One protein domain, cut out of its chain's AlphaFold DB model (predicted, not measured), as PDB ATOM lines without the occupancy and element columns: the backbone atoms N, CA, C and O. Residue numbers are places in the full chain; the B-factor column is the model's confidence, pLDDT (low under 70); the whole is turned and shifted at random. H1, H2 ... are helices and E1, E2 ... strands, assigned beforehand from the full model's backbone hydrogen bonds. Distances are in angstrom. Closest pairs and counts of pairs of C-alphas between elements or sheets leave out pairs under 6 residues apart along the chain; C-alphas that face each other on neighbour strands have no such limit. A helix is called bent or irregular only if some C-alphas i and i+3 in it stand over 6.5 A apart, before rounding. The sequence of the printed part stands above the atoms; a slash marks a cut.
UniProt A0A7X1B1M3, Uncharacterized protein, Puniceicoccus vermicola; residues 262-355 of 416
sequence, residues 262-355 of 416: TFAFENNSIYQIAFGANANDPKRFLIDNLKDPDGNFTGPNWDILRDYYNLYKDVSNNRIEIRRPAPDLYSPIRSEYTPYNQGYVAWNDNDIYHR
ATOM      1  N   THR A 262      27.428 -28.525  56.810       86.75
ATOM      2  CA  THR A 262      28.757 -27.968  56.524       86.75
ATOM      3  C   THR A 262      29.687 -29.039  55.964       86.75
ATOM      4  O   THR A 262      30.295 -28.861  54.907       86.75
ATOM      5  N   PHE A 263      29.731 -30.210  56.604       86.56
ATOM      6  CA  PHE A 263      30.577 -31.310  56.144       86.56
ATOM      7  C   PHE A 263      30.129 -31.890  54.796       86.56
ATOM      8  O   PHE A 263      30.961 -32.249  53.958       86.56
ATOM      9  N   ALA A 264      28.815 -31.938  54.558       88.38
ATOM     10  CA  ALA A 264      28.274 -32.354  53.274       88.38
ATOM     11  C   ALA A 264      28.621 -31.344  52.170       88.38
ATOM     12  O   ALA A 264      28.944 -31.746  51.060       88.38
ATOM     13  N   PHE A 265      28.614 -30.040  52.444       90.75
ATOM     14  CA  PHE A 265      28.942 -29.032  51.433       90.75
ATOM     15  C   PHE A 265      30.438 -28.960  51.109       90.75
ATOM     16  O   PHE A 265      30.791 -28.731  49.944       90.75
ATOM     17  N   GLU A 266      31.300 -29.235  52.087       89.12
ATOM     18  CA  GLU A 266      32.756 -29.309  51.929       89.12
ATOM     19  C   GLU A 266      33.213 -30.546  51.132       89.12
ATOM     20  O   GLU A 266      34.086 -30.446  50.267       89.12
ATOM     21  N   ASN A 267      32.606 -31.718  51.365       89.94
ATOM     22  CA  ASN A 267      33.031 -32.980  50.757       89.94
ATOM     23  C   ASN A 267      32.018 -33.522  49.733       89.94
ATOM     24  O   ASN A 267      30.920 -33.955  50.078       89.94
ATOM     25  N   ASN A 268      32.429 -33.601  48.464       88.62
ATOM     26  CA  ASN A 268      31.557 -34.050  47.378       88.62
ATOM     27  C   ASN A 268      31.048 -35.496  47.532       88.62
ATOM     28  O   ASN A 268      29.911 -35.774  47.167       88.62
ATOM     29  N   SER A 269      31.853 -36.417  48.062       90.31
ATOM     30  CA  SER A 269      31.421 -37.810  48.247       90.31
ATOM     31  C   SER A 269      30.310 -37.901  49.290       90.31
ATOM     32  O   SER A 269      29.336 -38.626  49.111       90.31
ATOM     33  N   ILE A 270      30.426 -37.119  50.362       89.00
ATOM     34  CA  ILE A 270      29.445 -37.081  51.454       89.00
ATOM     35  C   ILE A 270      28.172 -36.385  50.997       89.00
ATOM     36  O   ILE A 270      27.081 -36.888  51.253       89.00
ATOM     37  N   TYR A 271      28.313 -35.297  50.240       88.75
ATOM     38  CA  TYR A 271      27.198 -34.654  49.558       88.75
ATOM     39  C   TYR A 271      26.390 -35.652  48.719       88.75
ATOM     40  O   TYR A 271      25.174 -35.732  48.843       88.75
ATOM     41  N   GLN A 272      27.070 -36.455  47.898       88.50
ATOM     42  CA  GLN A 272      26.420 -37.444  47.037       88.50
ATOM     43  C   GLN A 272      25.761 -38.583  47.825       88.50
ATOM     44  O   GLN A 272      24.744 -39.109  47.383       88.50
ATOM     45  N   ILE A 273      26.298 -38.960  48.988       87.44
ATOM     46  CA  ILE A 273      25.666 -39.945  49.879       87.44
ATOM     47  C   ILE A 273      24.397 -39.363  50.519       87.44
ATOM     48  O   ILE A 273      23.382 -40.052  50.601       87.44
ATOM     49  N   ALA A 274      24.450 -38.106  50.969       84.44
ATOM     50  CA  ALA A 274      23.346 -37.454  51.668       84.44
ATOM     51  C   ALA A 274      22.194 -37.065  50.727       84.44
ATOM     52  O   ALA A 274      21.034 -37.339  51.029       84.44
ATOM     53  N   PHE A 275      22.522 -36.465  49.581       84.12
ATOM     54  CA  PHE A 275      21.564 -35.849  48.661       84.12
ATOM     55  C   PHE A 275      21.443 -36.573  47.316       84.12
ATOM     56  O   PHE A 275      20.647 -36.169  46.479       84.12
ATOM     57  N   GLY A 276      22.228 -37.624  47.082       83.44
ATOM     58  CA  GLY A 276      22.211 -38.378  45.832       83.44
ATOM     59  C   GLY A 276      23.360 -38.042  44.880       83.44
ATOM     60  O   GLY A 276      23.809 -36.896  44.726       83.44
ATOM     61  N   ALA A 277      23.849 -39.079  44.198       82.56
ATOM     62  CA  ALA A 277      24.924 -38.959  43.215       82.56
ATOM     63  C   ALA A 277      24.451 -38.318  41.901       82.56
ATOM     64  O   ALA A 277      25.230 -37.630  41.240       82.56
ATOM     65  N   ASN A 278      23.179 -38.518  41.541       80.19
ATOM     66  CA  ASN A 278      22.581 -37.954  40.336       80.19
ATOM     67  C   ASN A 278      22.072 -36.527  40.601       80.19
ATOM     68  O   ASN A 278      21.519 -36.249  41.659       80.19
ATOM     69  N   ALA A 279      22.237 -35.631  39.629       74.00
ATOM     70  CA  ALA A 279      21.746 -34.255  39.708       74.00
ATOM     71  C   ALA A 279      20.211 -34.175  39.771       74.00
ATOM     72  O   ALA A 279      19.677 -33.235  40.347       74.00
ATOM     73  N   ASN A 280      19.529 -35.182  39.218       72.56
ATOM     74  CA  ASN A 280      18.070 -35.305  39.227       72.56
ATOM     75  C   ASN A 280      17.553 -36.136  40.416       72.56
ATOM     76  O   ASN A 280      16.398 -36.549  40.406       72.56
ATOM     77  N   ASP A 281      18.405 -36.472  41.394       75.69
ATOM     78  CA  ASP A 281      17.946 -37.199  42.578       75.69
ATOM     79  C   ASP A 281      16.967 -36.311  43.367       75.69
ATOM     80  O   ASP A 281      17.320 -35.169  43.678       75.69
ATOM     81  N   PRO A 282      15.766 -36.809  43.709       71.50
ATOM     82  CA  PRO A 282      14.801 -36.106  44.550       71.50
ATOM     83  C   PRO A 282      15.399 -35.427  45.779       71.50
ATOM     84  O   PRO A 282      15.067 -34.285  46.087       71.50
ATOM     85  N   LYS A 283      16.352 -36.097  46.435       76.56
ATOM     86  CA  LYS A 283      16.965 -35.617  47.675       76.56
ATOM     87  C   LYS A 283      17.798 -34.351  47.477       76.56
ATOM     88  O   LYS A 283      18.124 -33.688  48.457       76.56
ATOM     89  N   ARG A 284      18.151 -33.981  46.240       78.25
ATOM     90  CA  ARG A 284      18.844 -32.717  45.939       78.25
ATOM     91  C   ARG A 284      17.944 -31.497  46.004       78.25
ATOM     92  O   ARG A 284      18.469 -30.392  45.903       78.25
ATOM     93  N   PHE A 285      16.642 -31.653  46.190       76.44
ATOM     94  CA  PHE A 285      15.705 -30.540  46.245       76.44
ATOM     95  C   PHE A 285      15.206 -30.316  47.675       76.44
ATOM     96  O   PHE A 285      14.982 -31.260  48.424       76.44
ATOM     97  N   LEU A 286      15.053 -29.050  48.076       68.62
ATOM     98  CA  LEU A 286      14.672 -28.680  49.447       68.62
ATOM     99  C   LEU A 286      13.253 -29.128  49.834       68.62
ATOM    100  O   LEU A 286      12.931 -29.201  51.017       68.62
ATOM    101  N   ILE A 287      12.383 -29.348  48.846       64.00
ATOM    102  CA  ILE A 287      10.951 -29.547  49.060       64.00
ATOM    103  C   ILE A 287      10.601 -31.011  48.789       64.00
ATOM    104  O   ILE A 287      10.113 -31.372  47.725       64.00
ATOM    105  N   ASP A 288      10.850 -31.844  49.795       53.38
ATOM    106  CA  ASP A 288      10.733 -33.308  49.735       53.38
ATOM    107  C   ASP A 288       9.272 -33.823  49.704       53.38
ATOM    108  O   ASP A 288       9.044 -35.023  49.627       53.38
ATOM    109  N   ASN A 289       8.260 -32.942  49.790       52.19
ATOM    110  CA  ASN A 289       6.851 -33.337  49.996       52.19
ATOM    111  C   ASN A 289       5.814 -32.637  49.099       52.19
ATOM    112  O   ASN A 289       4.618 -32.901  49.241       52.19
ATOM    113  N   LEU A 290       6.225 -31.785  48.157       52.00
ATOM    114  CA  LEU A 290       5.319 -31.347  47.091       52.00
ATOM    115  C   LEU A 290       5.348 -32.409  45.997       52.00
ATOM    116  O   LEU A 290       6.173 -32.357  45.090       52.00
ATOM    117  N   LYS A 291       4.489 -33.423  46.136       46.81
ATOM    118  CA  LYS A 291       4.259 -34.388  45.063       46.81
ATOM    119  C   LYS A 291       3.653 -33.648  43.875       46.81
ATOM    120  O   LYS A 291       2.509 -33.221  43.949       46.81
ATOM    121  N   ASP A 292       4.413 -33.538  42.795       49.91
ATOM    122  CA  ASP A 292       3.842 -33.372  41.462       49.91
ATOM    123  C   ASP A 292       3.005 -34.634  41.134       49.91
ATOM    124  O   ASP A 292       3.404 -35.734  41.551       49.91
ATOM    125  N   PRO A 293       1.864 -34.535  40.428       48.59
ATOM    126  CA  PRO A 293       1.082 -35.671  39.928       48.59
ATOM    127  C   PRO A 293       1.886 -36.833  39.305       48.59
ATOM    128  O   PRO A 293       1.444 -37.978  39.409       48.59
ATOM    129  N   ASP A 294       3.078 -36.578  38.751       52.62
ATOM    130  CA  ASP A 294       3.944 -37.589  38.121       52.62
ATOM    131  C   ASP A 294       5.067 -38.147  39.028       52.62
ATOM    132  O   ASP A 294       5.883 -38.963  38.596       52.62
ATOM    133  N   GLY A 295       5.119 -37.750  40.306       52.53
ATOM    134  CA  GLY A 295       6.044 -38.319  41.299       52.53
ATOM    135  C   GLY A 295       7.486 -37.800  41.249       52.53
ATOM    136  O   GLY A 295       8.354 -38.369  41.912       52.53
ATOM    137  N   ASN A 296       7.747 -36.723  40.505       54.66
ATOM    138  CA  ASN A 296       9.044 -36.047  40.472       54.66
ATOM    139  C   ASN A 296       9.050 -34.841  41.423       54.66
ATOM    140  O   ASN A 296       8.096 -34.070  41.474       54.66
ATOM    141  N   PHE A 297      10.128 -34.679  42.191       53.22
ATOM    142  CA  PHE A 297      10.250 -33.600  43.171       53.22
ATOM    143  C   PHE A 297      10.906 -32.369  42.539       53.22
ATOM    144  O   PHE A 297      11.987 -32.444  41.955       53.22
ATOM    145  N   THR A 298      10.242 -31.223  42.665       56.62
ATOM    146  CA  THR A 298      10.631 -29.935  42.067       56.62
ATOM    147  C   THR A 298      10.794 -28.876  43.160       56.62
ATOM    148  O   THR A 298       9.901 -28.712  43.995       56.62
ATOM    149  N   GLY A 299      11.887 -28.109  43.156       62.69
ATOM    150  CA  GLY A 299      12.110 -27.032  44.127       62.69
ATOM    151  C   GLY A 299      13.497 -26.389  44.013       62.69
ATOM    152  O   GLY A 299      14.251 -26.718  43.101       62.69
ATOM    153  N   PRO A 300      13.866 -25.471  44.924       71.00
ATOM    154  CA  PRO A 300      15.246 -25.004  45.044       71.00
ATOM    155  C   PRO A 300      16.179 -26.191  45.299       71.00
ATOM    156  O   PRO A 300      15.894 -27.025  46.162       71.00
ATOM    157  N   ASN A 301      17.274 -26.287  44.545       78.31
ATOM    158  CA  ASN A 301      18.243 -27.364  44.721       78.31
ATOM    159  C   ASN A 301      19.283 -27.011  45.805       78.31
ATOM    160  O   ASN A 301      19.656 -25.854  46.003       78.31
ATOM    161  N   TRP A 302      19.776 -28.035  46.500       85.25
ATOM    162  CA  TRP A 302      20.883 -27.940  47.451       85.25
ATOM    163  C   TRP A 302      22.210 -27.596  46.762       85.25
ATOM    164  O   TRP A 302      23.129 -27.105  47.417       85.25
ATOM    165  N   ASP A 303      22.300 -27.796  45.442       86.06
ATOM    166  CA  ASP A 303      23.496 -27.497  44.651       86.06
ATOM    167  C   ASP A 303      23.818 -25.989  44.663       86.06
ATOM    168  O   ASP A 303      24.972 -25.632  44.890       86.06
ATOM    169  N   ILE A 304      22.814 -25.107  44.534       86.62
ATOM    170  CA  ILE A 304      22.995 -23.645  44.604       86.62
ATOM    171  C   ILE A 304      23.520 -23.224  45.981       86.62
ATOM    172  O   ILE A 304      24.463 -22.436  46.071       86.62
ATOM    173  N   LEU A 305      22.934 -23.752  47.061       87.12
ATOM    174  CA  LEU A 305      23.367 -23.441  48.429       87.12
ATOM    175  C   LEU A 305      24.791 -23.932  48.687       87.12
ATOM    176  O   LEU A 305      25.589 -23.223  49.297       87.12
ATOM    177  N   ARG A 306      25.131 -25.118  48.179       88.50
ATOM    178  CA  ARG A 306      26.486 -25.655  48.257       88.50
ATOM    179  C   ARG A 306      27.484 -24.817  47.455       88.50
ATOM    180  O   ARG A 306      28.602 -24.620  47.929       88.50
ATOM    181  N   ASP A 307      27.123 -24.348  46.263       88.25
ATOM    182  CA  ASP A 307      27.985 -23.475  45.457       88.25
ATOM    183  C   ASP A 307      28.197 -22.123  46.149       88.25
ATOM    184  O   ASP A 307      29.333 -21.672  46.278       88.25
ATOM    185  N   TYR A 308      27.132 -21.535  46.703       86.69
ATOM    186  CA  TYR A 308      27.226 -20.324  47.520       86.69
ATOM    187  C   TYR A 308      28.117 -20.523  48.752       86.69
ATOM    188  O   TYR A 308      28.977 -19.694  49.038       86.69
ATOM    189  N   TYR A 309      27.966 -21.644  49.459       88.12
ATOM    190  CA  TYR A 309      28.813 -21.976  50.601       88.12
ATOM    191  C   TYR A 309      30.291 -22.107  50.204       88.12
ATOM    192  O   TYR A 309      31.165 -21.670  50.941       88.12
ATOM    193  N   ASN A 310      30.589 -22.656  49.024       88.12
ATOM    194  CA  ASN A 310      31.960 -22.821  48.535       88.12
ATOM    195  C   ASN A 310      32.529 -21.576  47.833       88.12
ATOM    196  O   ASN A 310      33.709 -21.574  47.485       88.12
ATOM    197  N   LEU A 311      31.741 -20.508  47.674       85.06
ATOM    198  CA  LEU A 311      32.118 -19.298  46.939       85.06
ATOM    199  C   LEU A 311      33.418 -18.662  47.453       85.06
ATOM    200  O   LEU A 311      34.186 -18.096  46.679       85.06
ATOM    201  N   TYR A 312      33.686 -18.773  48.758       83.25
ATOM    202  CA  TYR A 312      34.901 -18.236  49.373       83.25
ATOM    203  C   TYR A 312      36.180 -18.864  48.801       83.25
ATOM    204  O   TYR A 312      37.208 -18.195  48.740       83.25
ATOM    205  N   LYS A 313      36.122 -20.126  48.354       84.75
ATOM    206  CA  LYS A 313      37.264 -20.839  47.759       84.75
ATOM    207  C   LYS A 313      37.639 -20.278  46.394       84.75
ATOM    208  O   LYS A 313      38.782 -20.410  45.967       84.75
ATOM    209  N   ASP A 314      36.676 -19.652  45.727       80.31
ATOM    210  CA  ASP A 314      36.838 -19.076  44.398       80.31
ATOM    211  C   ASP A 314      37.319 -17.620  44.437       80.31
ATOM    212  O   ASP A 314      37.680 -17.051  43.404       80.31
ATOM    213  N   VAL A 315      37.350 -17.007  45.625       80.50
ATOM    214  CA  VAL A 315      37.908 -15.668  45.814       80.50
ATOM    215  C   VAL A 315      39.429 -15.756  45.741       80.50
ATOM    216  O   VAL A 315      40.085 -16.333  46.603       80.50
ATOM    217  N   SER A 316      40.013 -15.128  44.720       79.06
ATOM    218  CA  SER A 316      41.467 -15.027  44.562       79.06
ATOM    219  C   SER A 316      41.871 -13.565  44.386       79.06
ATOM    220  O   SER A 316      41.268 -12.832  43.608       79.06
ATOM    221  N   ASN A 317      42.879 -13.107  45.137       76.81
ATOM    222  CA  ASN A 317      43.368 -11.719  45.103       76.81
ATOM    223  C   ASN A 317      42.261 -10.649  45.290       76.81
ATOM    224  O   ASN A 317      42.248  -9.650  44.571       76.81
ATOM    225  N   ASN A 318      41.311 -10.864  46.213       72.88
ATOM    226  CA  ASN A 318      40.117 -10.015  46.412       72.88
ATOM    227  C   ASN A 318      39.258  -9.828  45.146       72.88
ATOM    228  O   ASN A 318      38.539  -8.832  45.002       72.88
ATOM    229  N   ARG A 319      39.338 -10.780  44.209       70.38
ATOM    230  CA  ARG A 319      38.523 -10.808  43.001       70.38
ATOM    231  C   ARG A 319      37.698 -12.079  42.925       70.38
ATOM    232  O   ARG A 319      38.125 -13.140  43.376       70.38
ATOM    233  N   ILE A 320      36.525 -11.951  42.316       78.38
ATOM    234  CA  ILE A 320      35.677 -13.084  41.959       78.38
ATOM    235  C   ILE A 320      35.212 -12.960  40.506       78.38
ATOM    236  O   ILE A 320      34.878 -11.869  40.030       78.38
ATOM    237  N   GLU A 321      35.243 -14.072  39.776       77.06
ATOM    238  CA  GLU A 321      34.828 -14.100  38.373       77.06
ATOM    239  C   GLU A 321      33.300 -14.045  38.251       77.06
ATOM    240  O   GLU A 321      32.562 -14.607  39.061       77.06
ATOM    241  N   ILE A 322      32.812 -13.374  37.205       77.88
ATOM    242  CA  ILE A 322      31.385 -13.390  36.862       77.88
ATOM    243  C   ILE A 322      30.981 -14.821  36.493       77.88
ATOM    244  O   ILE A 322      31.538 -15.411  35.566       77.88
ATOM    245  N   ARG A 323      29.963 -15.348  37.176       79.44
ATOM    246  CA  ARG A 323      29.392 -16.675  36.921       79.44
ATOM    247  C   ARG A 323      28.026 -16.536  36.280       79.44
ATOM    248  O   ARG A 323      27.137 -15.895  36.835       79.44
ATOM    249  N   ARG A 324      27.869 -17.148  35.108       80.94
ATOM    250  CA  ARG A 324      26.564 -17.292  34.456       80.94
ATOM    251  C   ARG A 324      25.787 -18.436  35.119       80.94
ATOM    252  O   ARG A 324      26.441 -19.380  35.565       80.94
ATOM    253  N   PRO A 325      24.445 -18.380  35.160       82.12
ATOM    254  CA  PRO A 325      23.627 -19.516  35.578       82.12
ATOM    255  C   PRO A 325      23.956 -20.729  34.700       82.12
ATOM    256  O   PRO A 325      23.771 -20.666  33.487       82.12
ATOM    257  N   ALA A 326      24.553 -21.765  35.288       79.25
ATOM    258  CA  ALA A 326      24.938 -23.006  34.618       79.25
ATOM    259  C   ALA A 326      25.424 -24.039  35.653       79.25
ATOM    260  O   ALA A 326      25.907 -23.670  36.719       79.25
ATOM    261  N   PRO A 327      25.426 -25.338  35.335       79.75
ATOM    262  CA  PRO A 327      24.735 -25.979  34.218       79.75
ATOM    263  C   PRO A 327      23.221 -26.073  34.458       79.75
ATOM    264  O   PRO A 327      22.781 -26.146  35.609       79.75
ATOM    265  N   ASP A 328      22.468 -26.122  33.362       78.81
ATOM    266  CA  ASP A 328      21.013 -26.274  33.372       78.81
ATOM    267  C   ASP A 328      20.605 -27.656  33.901       78.81
ATOM    268  O   ASP A 328      21.249 -28.677  33.637       78.81
ATOM    269  N   LEU A 329      19.528 -27.667  34.674       75.31
ATOM    270  CA  LEU A 329      18.907 -28.819  35.296       75.31
ATOM    271  C   LEU A 329      17.424 -28.778  34.947       75.31
ATOM    272  O   LEU A 329      16.703 -27.878  35.372       75.31
ATOM    273  N   TYR A 330      16.989 -29.753  34.160       73.88
ATOM    274  CA  TYR A 330      15.603 -29.864  33.731       73.88
ATOM    275  C   TYR A 330      14.814 -30.635  34.780       73.88
ATOM    276  O   TYR A 330      15.166 -31.770  35.106       73.88
ATOM    277  N   SER A 331      13.755 -30.022  35.292       67.25
ATOM    278  CA  SER A 331      12.793 -30.673  36.175       67.25
ATOM    279  C   SER A 331      11.383 -30.510  35.602       67.25
ATOM    280  O   SER A 331      11.139 -29.507  34.933       67.25
ATOM    281  N   PRO A 332      10.453 -31.450  35.817       66.00
ATOM    282  CA  PRO A 332       9.076 -31.306  35.346       66.00
ATOM    283  C   PRO A 332       8.412 -30.008  35.830       66.00
ATOM    284  O   PRO A 332       8.755 -29.462  36.882       66.00
ATOM    285  N   ILE A 333       7.472 -29.476  35.047       62.62
ATOM    286  CA  ILE A 333       6.745 -28.257  35.418       62.62
ATOM    287  C   ILE A 333       5.736 -28.538  36.527       62.62
ATOM    288  O   ILE A 333       4.899 -29.428  36.425       62.62
ATOM    289  N   ARG A 334       5.740 -27.662  37.536       62.88
ATOM    290  CA  ARG A 334       4.772 -27.637  38.639       62.88
ATOM    291  C   ARG A 334       3.406 -27.142  38.171       62.88
ATOM    292  O   ARG A 334       3.057 -25.987  38.408       62.88
ATOM    293  N   SER A 335       2.633 -28.004  37.520       59.59
ATOM    294  CA  SER A 335       1.326 -27.639  36.953       59.59
ATOM    295  C   SER A 335       0.316 -27.131  37.999       59.59
ATOM    296  O   SER A 335      -0.517 -26.292  37.680       59.59
ATOM    297  N   GLU A 336       0.423 -27.553  39.265       60.03
ATOM    298  CA  GLU A 336      -0.499 -27.147  40.340       60.03
ATOM    299  C   GLU A 336      -0.172 -25.780  40.984       60.03
ATOM    300  O   GLU A 336      -1.026 -25.183  41.647       60.03
ATOM    301  N   TYR A 337       1.029 -25.226  40.768       59.53
ATOM    302  CA  TYR A 337       1.490 -23.992  41.421       59.53
ATOM    303  C   TYR A 337       1.586 -22.813  40.446       59.53
ATOM    304  O   TYR A 337       1.949 -22.953  39.279       59.53
ATOM    305  N   THR A 338       1.266 -21.606  40.917       55.53
ATOM    306  CA  THR A 338       1.490 -20.382  40.140       55.53
ATOM    307  C   THR A 338       2.994 -20.153  39.923       55.53
ATOM    308  O   THR A 338       3.788 -20.411  40.830       55.53
ATOM    309  N   PRO A 339       3.419 -19.684  38.732       58.38
ATOM    310  CA  PRO A 339       2.606 -19.135  37.636       58.38
ATOM    311  C   PRO A 339       2.017 -20.168  36.651       58.38
ATOM    312  O   PRO A 339       1.266 -19.779  35.761       58.38
ATOM    313  N   TYR A 340       2.309 -21.464  36.794       60.16
ATOM    314  CA  TYR A 340       1.969 -22.492  35.797       60.16
ATOM    315  C   TYR A 340       0.544 -23.058  35.915       60.16
ATOM    316  O   TYR A 340       0.019 -23.554  34.925       60.16
ATOM    317  N   ASN A 341      -0.125 -22.876  37.062       58.44
ATOM    318  CA  ASN A 341      -1.535 -23.249  37.299       58.44
ATOM    319  C   ASN A 341      -2.525 -22.637  36.274       58.44
ATOM    320  O   ASN A 341      -3.594 -23.181  36.023       58.44
ATOM    321  N   GLN A 342      -2.161 -21.529  35.616       56.50
ATOM    322  CA  GLN A 342      -3.004 -20.865  34.607       56.50
ATOM    323  C   GLN A 342      -2.417 -20.897  33.181       56.50
ATOM    324  O   GLN A 342      -2.931 -20.217  32.293       56.50
ATOM    325  N   GLY A 343      -1.337 -21.654  32.949       56.41
ATOM    326  CA  GLY A 343      -0.624 -21.708  31.669       56.41
ATOM    327  C   GLY A 343      -0.924 -22.968  30.851       56.41
ATOM    328  O   GLY A 343      -1.199 -24.033  31.394       56.41
ATOM    329  N   TYR A 344      -0.839 -22.859  29.522       55.47
ATOM    330  CA  TYR A 344      -0.783 -24.029  28.640       55.47
ATOM    331  C   TYR A 344       0.543 -24.761  28.878       55.47
ATOM    332  O   TYR A 344       1.601 -24.199  28.606       55.47
ATOM    333  N   VAL A 345       0.486 -25.990  29.390       57.53
ATOM    334  CA  VAL A 345       1.660 -26.858  29.556       57.53
ATOM    335  C   VAL A 345       1.778 -27.709  28.291       57.53
ATOM    336  O   VAL A 345       0.900 -28.534  28.023       57.53
ATOM    337  N   ALA A 346       2.806 -27.496  27.463       58.25
ATOM    338  CA  ALA A 346       3.061 -28.404  26.350       58.25
ATOM    339  C   ALA A 346       3.592 -29.743  26.892       58.25
ATOM    340  O   ALA A 346       4.217 -29.798  27.947       58.25
ATOM    341  N   TRP A 347       3.376 -30.832  26.150       52.97
ATOM    342  CA  TRP A 347       3.615 -32.224  26.577       52.97
ATOM    343  C   TRP A 347       5.082 -32.594  26.919       52.97
ATOM    344  O   TRP A 347       5.354 -33.766  27.134       52.97
ATOM    345  N   ASN A 348       6.021 -31.640  26.956       57.41
ATOM    346  CA  ASN A 348       7.448 -31.831  27.267       57.41
ATOM    347  C   ASN A 348       8.110 -30.585  27.899       57.41
ATOM    348  O   ASN A 348       9.340 -30.477  27.895       57.41
ATOM    349  N   ASP A 349       7.333 -29.613  28.381       65.31
ATOM    350  CA  ASP A 349       7.928 -28.422  28.976       65.31
ATOM    351  C   ASP A 349       8.490 -28.764  30.368       65.31
ATOM    352  O   ASP A 349       7.792 -29.297  31.230       65.31
ATOM    353  N   ASN A 350       9.776 -28.466  30.566       67.62
ATOM    354  CA  ASN A 350      10.486 -28.620  31.832       67.62
ATOM    355  C   ASN A 350      10.828 -27.237  32.392       67.62
ATOM    356  O   ASN A 350      11.198 -26.328  31.647       67.62
ATOM    357  N   ASP A 351      10.768 -27.105  33.709       69.19
ATOM    358  CA  ASP A 351      11.347 -25.984  34.429       69.19
ATOM    359  C   ASP A 351      12.882 -26.108  34.406       69.19
ATOM    360  O   ASP A 351      13.445 -27.198  34.579       69.19
ATOM    361  N   ILE A 352      13.565 -24.995  34.131       73.19
ATOM    362  CA  ILE A 352      15.020 -24.955  33.957       73.19
ATOM    363  C   ILE A 352      15.628 -24.302  35.187       73.19
ATOM    364  O   ILE A 352      15.570 -23.085  35.375       73.19
ATOM    365  N   TYR A 353      16.268 -25.124  36.008       74.38
ATOM    366  CA  TYR A 353      17.028 -24.680  37.163       74.38
ATOM    367  C   TYR A 353      18.509 -24.595  36.819       74.38
ATOM    368  O   TYR A 353      19.026 -25.364  36.019       74.38
ATOM    369  N   HIS A 354      19.222 -23.689  37.470       80.56
ATOM    370  CA  HIS A 354      20.680 -23.672  37.460       80.56
ATOM    371  C   HIS A 354      21.190 -24.312  38.758       80.56
ATOM    372  O   HIS A 354      20.452 -24.430  39.737       80.56
ATOM    373  N   ARG A 355      22.436 -24.792  38.763       81.50
ATOM    374  CA  ARG A 355      23.035 -25.484  39.924       81.50
ATOM    375  C   ARG A 355      24.094 -24.678  40.666       81.50
ATOM    376  O   ARG A 355      24.569 -25.124  41.701       81.50
TER     377      ARG A 355
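What this domain is: This is residues 262 to 355 of the 416 residues of an uncharacterized protein of Puniceicoccus vermicola (UniProt A0A7X1B1M3). Three helices cluster loosely, H1 meeting both H2 and H3, while the hairpin E2 and E3 forms a separate small ribbon; residues 313 to 319 stick out. The 94 printed residues include three named helices, then three named strands; the class is mixed, helices and strands, with under half in named elements. The whole is loose, radius of gyration of the C-alphas 15.6 A, spanning 49 by 29 by 18 A.

Where its parts are: H1 is residues 262 to 266, from C-alpha 262 at (28.757, -27.968, 56.524); H2 268 to 275; H3 302 to 314, 18.5 A, irregular, with C-alphas 309 and 312 7.2 A apart. E1 is 319 to 321, E2 328 to 332 and E3 350 to 354, ending at C-alpha 354 (20.680, -23.672, 37.460).

How they stand to each other: H1 and H2 touch only at the corner, closest C-alphas Ala 264 and Tyr 271, 4.5 A. H3, with residues 306 to 310 alone, touches H1; closest C-alphas Phe 265 and Arg 306, 5.2 A. Every O i to N i+4 pair is within hydrogen-bond range in H1 and H2, 6 of 9 in H3. E2 and E3 are antiparallel at 146 degrees, N 329 to O 353 2.7 A. E1 pairs with no named strand.

The domain as a whole: The printed part has no cut. The links H2 to H3 and E2 to E3 are long. Residues 286 to 299 and 331 to 351 have pLDDT under 70.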